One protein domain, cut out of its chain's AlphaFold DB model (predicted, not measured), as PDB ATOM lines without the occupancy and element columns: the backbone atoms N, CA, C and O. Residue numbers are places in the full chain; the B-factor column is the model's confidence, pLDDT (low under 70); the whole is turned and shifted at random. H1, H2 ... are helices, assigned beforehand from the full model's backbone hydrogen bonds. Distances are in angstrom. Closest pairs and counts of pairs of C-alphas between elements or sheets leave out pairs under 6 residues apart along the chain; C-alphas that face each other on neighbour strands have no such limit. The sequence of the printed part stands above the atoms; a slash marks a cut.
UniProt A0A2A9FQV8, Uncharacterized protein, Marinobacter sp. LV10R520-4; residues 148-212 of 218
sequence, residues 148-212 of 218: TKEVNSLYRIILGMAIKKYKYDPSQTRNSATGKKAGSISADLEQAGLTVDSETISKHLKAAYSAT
ATOM      1  N   THR A 148      85.134 130.098 206.152       68.88
ATOM      2  CA  THR A 148      86.337 129.600 206.841       68.88
ATOM      3  C   THR A 148      86.330 128.088 207.058       68.88
ATOM      4  O   THR A 148      87.335 127.451 206.782       68.88
ATOM      5  N   LYS A 149      85.226 127.464 207.488       79.12
ATOM      6  CA  LYS A 149      85.218 126.010 207.761       79.12
ATOM      7  C   LYS A 149      85.320 125.154 206.499       79.12
ATOM      8  O   LYS A 149      86.110 124.210 206.471       79.12
ATOM      9  N   GLU A 150      84.541 125.474 205.472       81.88
ATOM     10  CA  GLU A 150      84.549 124.733 204.205       81.88
ATOM     11  C   GLU A 150      85.847 124.981 203.435       81.88
ATOM     12  O   GLU A 150      86.486 124.024 203.003       81.88
ATOM     13  N   VAL A 151      86.318 126.233 203.373       86.06
ATOM     14  CA  VAL A 151      87.614 126.570 202.763       86.06
ATOM     15  C   VAL A 151      88.763 125.935 203.532       86.06
ATOM     16  O   VAL A 151      89.650 125.373 202.903       86.06
ATOM     17  N   ASN A 152      88.743 125.922 204.868       86.94
ATOM     18  CA  ASN A 152      89.774 125.230 205.650       86.94
ATOM     19  C   ASN A 152      89.741 123.717 205.410       86.94
ATOM     20  O   ASN A 152      90.791 123.081 205.367       86.94
ATOM     21  N   SER A 153      88.555 123.130 205.234       91.38
ATOM     22  CA  SER A 153      88.420 121.707 204.901       91.38
ATOM     23  C   SER A 153      88.988 121.417 203.512       91.38
ATOM     24  O   SER A 153      89.794 120.500 203.357       91.38
ATOM     25  N   LEU A 154      88.661 122.250 202.522       92.06
ATOM     26  CA  LEU A 154      89.226 122.179 201.177       92.06
ATOM     27  C   LEU A 154      90.751 122.364 201.193       92.06
ATOM     28  O   LEU A 154      91.475 121.606 200.553       92.06
ATOM     29  N   TYR A 155      91.256 123.319 201.969       93.88
ATOM     30  CA  TYR A 155      92.685 123.579 202.133       93.88
ATOM     31  C   TYR A 155      93.419 122.396 202.761       93.88
ATOM     32  O   TYR A 155      94.476 122.027 202.257       93.88
ATOM     33  N   ARG A 156      92.840 121.725 203.765       93.31
ATOM     34  CA  ARG A 156      93.401 120.477 204.320       93.31
ATOM     35  C   ARG A 156      93.495 119.382 203.269       93.31
ATOM     36  O   ARG A 156      94.517 118.705 203.193       93.31
ATOM     37  N   ILE A 157      92.449 119.222 202.459       95.25
ATOM     38  CA  ILE A 157      92.403 118.215 201.395       95.25
ATOM     39  C   ILE A 157      93.495 118.502 200.357       95.25
ATOM     40  O   ILE A 157      94.328 117.637 200.084       95.25
ATOM     41  N   ILE A 158      93.546 119.728 199.828       94.56
ATOM     42  CA  ILE A 158      94.530 120.138 198.817       94.56
ATOM     43  C   ILE A 158      95.957 120.022 199.363       94.56
ATOM     44  O   ILE A 158      96.817 119.435 198.705       94.56
ATOM     45  N   LEU A 159      96.213 120.525 200.573       95.69
ATOM     46  CA  LEU A 159      97.533 120.472 201.204       95.69
ATOM     47  C   LEU A 159      97.975 119.028 201.471       95.69
ATOM     48  O   LEU A 159      99.113 118.669 201.171       95.69
ATOM     49  N   GLY A 160      97.075 118.176 201.969       95.88
ATOM     50  CA  GLY A 160      97.348 116.756 202.195       95.88
ATOM     51  C   GLY A 160      97.715 116.020 200.905       95.88
ATOM     52  O   GLY A 160      98.693 115.266 200.879       95.88
ATOM     53  N   MET A 161      96.995 116.284 199.812       96.62
ATOM     54  CA  MET A 161      97.320 115.737 198.488       96.62
ATOM     55  C   MET A 161      98.668 116.253 197.973       96.62
ATOM     56  O   MET A 161      99.484 115.460 197.496       96.62
ATOM     57  N   ALA A 162      98.931 117.556 198.119       97.38
ATOM     58  CA  ALA A 162     100.187 118.189 197.723       97.38
ATOM     59  C   ALA A 162     101.396 117.558 198.434       97.38
ATOM     60  O   ALA A 162     102.365 117.165 197.783       97.38
ATOM     61  N   ILE A 163     101.321 117.381 199.756       96.50
ATOM     62  CA  ILE A 163     102.393 116.764 200.551       96.50
ATOM     63  C   ILE A 163     102.570 115.291 200.161       96.50
ATOM     64  O   ILE A 163     103.686 114.835 199.900       96.50
ATOM     65  N   LYS A 164     101.478 114.516 200.091       97.25
ATOM     66  CA  LYS A 164     101.571 113.061 199.908       97.25
ATOM     67  C   LYS A 164     102.031 112.666 198.505       97.25
ATOM     68  O   LYS A 164     102.955 111.847 198.390       97.25
ATOM     69  N   LYS A 165     101.389 113.221 197.470       97.69
ATOM     70  CA  LYS A 165     101.617 112.871 196.058       97.69
ATOM     71  C   LYS A 165     102.793 113.648 195.470       97.69
ATOM     72  O   LYS A 165     103.698 113.035 194.920       97.69
ATOM     73  N   TYR A 166     102.812 114.967 195.651       97.19
ATOM     74  CA  TYR A 166     103.762 115.863 194.977       97.19
ATOM     75  C   TYR A 166     104.988 116.227 195.821       97.19
ATOM     76  O   TYR A 166     105.855 116.960 195.350       97.19
ATOM     77  N   LYS A 167     105.074 115.711 197.056       96.88
ATOM     78  CA  LYS A 167     106.162 115.989 198.009       96.88
ATOM     79  C   LYS A 167     106.320 117.479 198.306       96.88
ATOM     80  O   LYS A 167     107.433 117.961 198.489       96.88
ATOM     81  N   TYR A 168     105.200 118.200 198.355       97.06
ATOM     82  CA  TYR A 168     105.205 119.609 198.720       97.06
ATOM     83  C   TYR A 168     105.766 119.814 200.133       97.06
ATOM     84  O   TYR A 168     105.221 119.280 201.096       97.06
ATOM     85  N   ASP A 169     106.834 120.606 200.241       95.12
ATOM     86  CA  ASP A 169     107.429 121.030 201.515       95.12
ATOM     87  C   ASP A 169     107.240 122.545 201.771       95.12
ATOM     88  O   ASP A 169     107.863 123.365 201.092       95.12
ATOM     89  N   PRO A 170     106.414 122.954 202.749       92.81
ATOM     90  CA  PRO A 170     106.134 124.364 203.031       92.81
ATOM     91  C   PRO A 170     107.348 125.148 203.556       92.81
ATOM     92  O   PRO A 170     107.335 126.377 203.509       92.81
ATOM     93  N   SER A 171     108.397 124.469 204.031       91.12
ATOM     94  CA  SER A 171     109.641 125.110 204.476       91.12
ATOM     95  C   SER A 171     110.565 125.505 203.316       91.12
ATOM     96  O   SER A 171     111.474 126.318 203.488       91.12
ATOM     97  N   GLN A 172     110.324 124.970 202.114       92.25
ATOM     98  CA  GLN A 172     111.169 125.212 200.950       92.25
ATOM     99  C   GLN A 172     110.704 126.419 200.137       92.25
ATOM    100  O   GLN A 172     109.572 126.483 199.655       92.25
ATOM    101  N   THR A 173     111.634 127.338 199.866       87.94
ATOM    102  CA  THR A 173     111.399 128.490 198.979       87.94
ATOM    103  C   THR A 173     111.106 128.067 197.537       87.94
ATOM    104  O   THR A 173     110.325 128.718 196.843       87.94
ATOM    105  N   ARG A 174     111.729 126.978 197.068       90.50
ATOM    106  CA  ARG A 174     111.536 126.412 195.726       90.50
ATOM    107  C   ARG A 174     111.014 124.990 195.854       90.50
ATOM    108  O   ARG A 174     111.713 124.139 196.382       90.50
ATOM    109  N   ASN A 175     109.814 124.751 195.336       96.00
ATOM    110  CA  ASN A 175     109.135 123.469 195.449       96.00
ATOM    111  C   ASN A 175     108.978 122.811 194.078       96.00
ATOM    112  O   ASN A 175     108.462 123.437 193.149       96.00
ATOM    113  N   SER A 176     109.366 121.542 193.938       95.44
ATOM    114  CA  SER A 176     109.114 120.792 192.699       95.44
ATOM    115  C   SER A 176     107.617 120.604 192.442       95.44
ATOM    116  O   SER A 176     107.200 120.595 191.285       95.44
ATOM    117  N   ALA A 177     106.805 120.542 193.504       96.75
ATOM    118  CA  ALA A 177     105.355 120.378 193.424       96.75
ATOM    119  C   ALA A 177     104.651 121.509 192.655       96.75
ATOM    120  O   ALA A 177     103.642 121.263 192.002       96.75
ATOM    121  N   THR A 178     105.178 122.736 192.704       96.00
ATOM    122  CA  THR A 178     104.564 123.925 192.082       96.00
ATOM    123  C   THR A 178     105.295 124.384 190.822       96.00
ATOM    124  O   THR A 178     105.037 125.477 190.334       96.00
ATOM    125  N   GLY A 179     106.262 123.605 190.325       92.12
ATOM    126  CA  GLY A 179     106.990 123.923 189.097       92.12
ATOM    127  C   GLY A 179     106.176 123.645 187.830       92.12
ATOM    128  O   GLY A 179     105.001 123.312 187.896       92.12
ATOM    129  N   LYS A 180     106.840 123.740 186.671       91.75
ATOM    130  CA  LYS A 180     106.281 123.395 185.346       91.75
ATOM    131  C   LYS A 180     106.797 122.059 184.791       91.75
ATOM    132  O   LYS A 180     106.603 121.743 183.626       91.75
ATOM    133  N   LYS A 181     107.555 121.303 185.592       92.69
ATOM    134  CA  LYS A 181     108.160 120.032 185.163       92.69
ATOM    135  C   LYS A 181     107.159 118.883 185.305       92.69
ATOM    136  O   LYS A 181     106.218 118.981 186.093       92.69
ATOM    137  N   ALA A 182     107.394 117.788 184.584       93.00
ATOM    138  CA  ALA A 182     106.619 116.560 184.739       93.00
ATOM    139  C   ALA A 182     106.588 116.106 186.212       93.00
ATOM    140  O   ALA A 182     107.601 116.188 186.911       93.00
ATOM    141  N   GLY A 183     105.418 115.664 186.678       93.12
ATOM    142  CA  GLY A 183     105.191 115.284 188.076       93.12
ATOM    143  C   GLY A 183     104.934 116.454 189.033       93.12
ATOM    144  O   GLY A 183     104.897 116.246 190.243       93.12
ATOM    145  N   SER A 184     104.765 117.678 188.521       96.81
ATOM    146  CA  SER A 184     104.264 118.824 189.292       96.81
ATOM    147  C   SER A 184     102.738 118.924 189.224       96.81
ATOM    148  O   SER A 184     102.106 118.387 188.317       96.81
ATOM    149  N   ILE A 185     102.143 119.669 190.158       97.69
ATOM    150  CA  ILE A 185     100.700 119.947 190.175       97.69
ATOM    151  C   ILE A 185     100.282 120.674 188.892       97.69
ATOM    152  O   ILE A 185      99.261 120.333 188.311       97.69
ATOM    153  N   SER A 186     101.086 121.637 188.426       96.69
ATOM    154  CA  SER A 186     100.801 122.384 187.194       96.69
ATOM    155  C   SER A 186     100.708 121.459 185.980       96.69
ATOM    156  O   SER A 186      99.779 121.600 185.194       96.69
ATOM    157  N   ALA A 187     101.637 120.506 185.846       96.06
ATOM    158  CA  ALA A 187     101.653 119.566 184.726       96.06
ATOM    159  C   ALA A 187     100.472 118.581 184.773       96.06
ATOM    160  O   ALA A 187      99.864 118.304 183.743       96.06
ATOM    161  N   ASP A 188     100.118 118.080 185.961       97.06
ATOM    162  CA  ASP A 188      98.970 117.180 186.130       97.06
ATOM    163  C   ASP A 188      97.635 117.891 185.848       97.06
ATOM    164  O   ASP A 188      96.736 117.308 185.245       97.06
ATOM    165  N   LEU A 189      97.496 119.154 186.271       96.75
ATOM    166  CA  LEU A 189      96.299 119.952 185.995       96.75
ATOM    167  C   LEU A 189      96.166 120.263 184.500       96.75
ATOM    168  O   LEU A 189      95.080 120.127 183.945       96.75
ATOM    169  N   GLU A 190      97.268 120.597 183.829       96.31
ATOM    170  CA  GLU A 190      97.287 120.831 182.383       96.31
ATOM    171  C   GLU A 190      96.879 119.576 181.593       96.31
ATOM    172  O   GLU A 190      96.054 119.666 180.685       96.31
ATOM    173  N   GLN A 191      97.350 118.387 181.992       96.12
ATOM    174  CA  GLN A 191      96.907 117.109 181.407       96.12
ATOM    175  C   GLN A 191      95.407 116.847 181.599       96.12
ATOM    176  O   GLN A 191      94.790 116.179 180.772       96.12
ATOM    177  N   ALA A 192      94.813 117.385 182.666       96.81
ATOM    178  CA  ALA A 192      93.377 117.324 182.925       96.81
ATOM    179  C   ALA A 192      92.575 118.443 182.225       96.81
ATOM    180  O   ALA A 192      91.366 118.541 182.434       96.81
ATOM    181  N   GLY A 193      93.216 119.299 181.420       97.19
ATOM    182  CA  GLY A 193      92.575 120.440 180.755       97.19
ATOM    183  C   GLY A 193      92.317 121.640 181.675       97.19
ATOM    184  O   GLY A 193      91.519 122.512 181.340       97.19
ATOM    185  N   LEU A 194      92.974 121.694 182.839       96.06
ATOM    186  CA  LEU A 194      92.839 122.753 183.839       96.06
ATOM    187  C   LEU A 194      94.118 123.597 183.889       96.06
ATOM    188  O   LEU A 194      95.040 123.325 184.653       96.06
ATOM    189  N   THR A 195      94.189 124.652 183.086       93.62
ATOM    190  CA  THR A 195      95.379 125.513 183.063       93.62
ATOM    191  C   THR A 195      95.400 126.440 184.278       93.62
ATOM    192  O   THR A 195      94.603 127.373 184.373       93.62
ATOM    193  N   VAL A 196      96.337 126.208 185.200       95.50
ATOM    194  CA  VAL A 196      96.578 127.064 186.373       95.50
ATOM    195  C   VAL A 196      98.062 127.394 186.457       95.50
ATOM    196  O   VAL A 196      98.911 126.514 186.333       95.50
ATOM    197  N   ASP A 197      98.384 128.666 186.678       94.62
ATOM    198  CA  ASP A 197      99.768 129.113 186.795       94.62
ATOM    199  C   ASP A 197     100.443 128.603 188.093       94.62
ATOM    200  O   ASP A 197      99.835 128.484 189.162       94.62
ATOM    201  N   SER A 198     101.746 128.333 187.996       93.75
ATOM    202  CA  SER A 198     102.602 127.889 189.100       93.75
ATOM    203  C   SER A 198     102.595 128.823 190.317       93.75
ATOM    204  O   SER A 198     102.665 128.354 191.459       93.75
ATOM    205  N   GLU A 199     102.515 130.136 190.103       93.88
ATOM    206  CA  GLU A 199     102.491 131.138 191.169       93.88
ATOM    207  C   GLU A 199     101.176 131.081 191.953       93.88
ATOM    208  O   GLU A 199     101.181 131.090 193.186       93.88
ATOM    209  N   THR A 200     100.058 130.901 191.254       95.50
ATOM    210  CA  THR A 200      98.710 130.728 191.798       95.50
ATOM    211  C   THR A 200      98.633 129.463 192.643       95.50
ATOM    212  O   THR A 200      98.174 129.512 193.786       95.50
ATOM    213  N   ILE A 201      99.169 128.343 192.145       96.31
ATOM    214  CA  ILE A 201      99.268 127.092 192.913       96.31
ATOM    215  C   ILE A 201     100.090 127.318 194.191       96.31
ATOM    216  O   ILE A 201      99.654 126.957 195.286       96.31
ATOM    217  N   SER A 202     101.258 127.959 194.077       95.38
ATOM    218  CA  SER A 202     102.125 128.265 195.224       95.38
ATOM    219  C   SER A 202     101.426 129.150 196.259       95.38
ATOM    220  O   SER A 202     101.472 128.867 197.458       95.38
ATOM    221  N   LYS A 203     100.712 130.185 195.806       94.94
ATOM    222  CA  LYS A 203      99.930 131.088 196.656       94.94
ATOM    223  C   LYS A 203      98.838 130.340 197.418       94.94
ATOM    224  O   LYS A 203      98.713 130.532 198.628       94.94
ATOM    225  N   HIS A 204      98.083 129.469 196.749       94.81
ATOM    226  CA  HIS A 204      97.024 128.691 197.394       94.81
ATOM    227  C   HIS A 204      97.562 127.655 198.384       94.81
ATOM    228  O   HIS A 204      96.997 127.521 199.466       94.81
ATOM    229  N   LEU A 205      98.670 126.977 198.077       96.00
ATOM    230  CA  LEU A 205      99.285 126.028 199.013       96.00
ATOM    231  C   LEU A 205      99.854 126.716 200.255       96.00
ATOM    232  O   LEU A 205      99.683 126.207 201.362       96.00
ATOM    233  N   LYS A 206     100.456 127.903 200.103       94.69
ATOM    234  CA  LYS A 206     100.887 128.724 201.244       94.69
ATOM    235  C   LYS A 206      99.701 129.161 202.098       94.69
ATOM    236  O   LYS A 206      99.763 129.054 203.317       94.69
ATOM    237  N   ALA A 207      98.611 129.610 201.472       91.25
ATOM    238  CA  ALA A 207      97.392 129.979 202.191       91.25
ATOM    239  C   ALA A 207      96.800 128.781 202.951       91.25
ATOM    240  O   ALA A 207      96.428 128.915 204.117       91.25
ATOM    241  N   ALA A 208      96.782 127.604 202.320       93.38
ATOM    242  CA  ALA A 208      96.328 126.365 202.935       93.38
ATOM    243  C   ALA A 208      97.195 125.959 204.134       93.38
ATOM    244  O   ALA A 208      96.661 125.652 205.196       93.38
ATOM    245  N   TYR A 209      98.522 126.019 204.002       93.31
ATOM    246  CA  TYR A 209      99.438 125.722 205.105       93.31
ATOM    247  C   TYR A 209      99.262 126.685 206.283       93.31
ATOM    248  O   TYR A 209      99.130 126.236 207.417       93.31
ATOM    249  N   SER A 210      99.176 127.993 206.020       89.44
ATOM    250  CA  SER A 210      98.954 129.000 207.065       89.44
ATOM    251  C   SER A 210      97.617 128.825 207.787       89.44
ATOM    252  O   SER A 210      97.532 129.068 208.987       89.44
ATOM    253  N   ALA A 211      96.567 128.412 207.073       86.19
ATOM    254  CA  ALA A 211      95.250 128.188 207.661       86.19
ATOM    255  C   ALA A 211      95.172 126.877 208.456       86.19
ATOM    256  O   ALA A 211      94.403 126.777 209.414       86.19
ATOM    257  N   THR A 212      95.925 125.854 208.043       84.88
ATOM    258  CA  THR A 212      95.843 124.504 208.609       84.88
ATOM    259  C   THR A 212      97.230 123.872 208.746       84.88
ATOM    260  O   THR A 212      97.552 122.943 207.997       84.88
TER     261      THR A 212
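AT A GLANCE: This is residues 148 to 212 of the 218 residues of an uncharacterized protein of Marinobacter sp. LV10R520-4 (UniProt A0A2A9FQV8). Two helices, H1 and H3, make a V, meeting where the first half of H1 packs on the last half of H3, and the short helix H2 lies at the open end of the V, near the last residue of H1 and the first of H3. A long loop, residues 167 to 184, joins H1 to H2 at this open end. The printed part has 65 residues with three named helices, in the order H1, H2, H3 along the chain, and no named strand; the class is all helix. The whole is compact, with a radius of gyration of the C-alphas of 11.3 A, and the C-alphas span 31 by 26 by 19 A.

IN THESE COORDINATES: H1, the longest helix, has residues 148 to 166 and measures 25.2 A from first to last C-alpha; it begins at C-alpha 148, (86.337, 129.600, 206.841), and ends at C-alpha 166, (103.762, 115.863, 194.977). H3, residues 198 to 211, is 20.0 A long and ends at C-alpha 211, (95.250, 128.188, 207.661). H2 is the short helix of residues 185 to 191, 10.0 A from first to last C-alpha.

HOW THE PARTS SIT: H1 and H3 touch, with 14 pairs of C-alphas within 8 A. Their closest C-alphas are those of Tyr 155 and Ala 208, 4.7 A apart. They run opposite ways at a steep tilt of 60 degrees, and H3 touches H1 with residues 205 to 211 alone. H2 and H3 only just touch, with 3 pairs of C-alphas within 8 A. Here the closest C-alphas are those of Ser 186 and Ser 198, 6.1 A apart, and H3 takes part with residues 198 to 201 alone. H2 and H3 run opposite ways at a steep tilt of 50 degrees. H1 and H2 are close but not clearly touching; their closest C-alphas, those of Tyr 166 and Ile 185, are 7.0 A apart. The lines of H1 and H2 are about perpendicular, at 84 degrees. In H1, H2 and H3 every O i to N i+4 pair is within hydrogen-bond range.

THE WHOLE: The two C-alphas farthest apart are those of Lys 149 and Ala 182, at 32.8 A, while the first and last printed C-alphas, those of Thr 148 and Thr 212, are 10.9 A apart. The printed part has no cut. The link from H1 to H2 is long, with 18 residues, and its C-alphas lie 6 to 14 A from the mean of the C-alphas; the link from H2 to H3 is short, with 6 residues. The mean pLDDT of the printed part is 93.4, and one printed residue, Thr 148, is under 70.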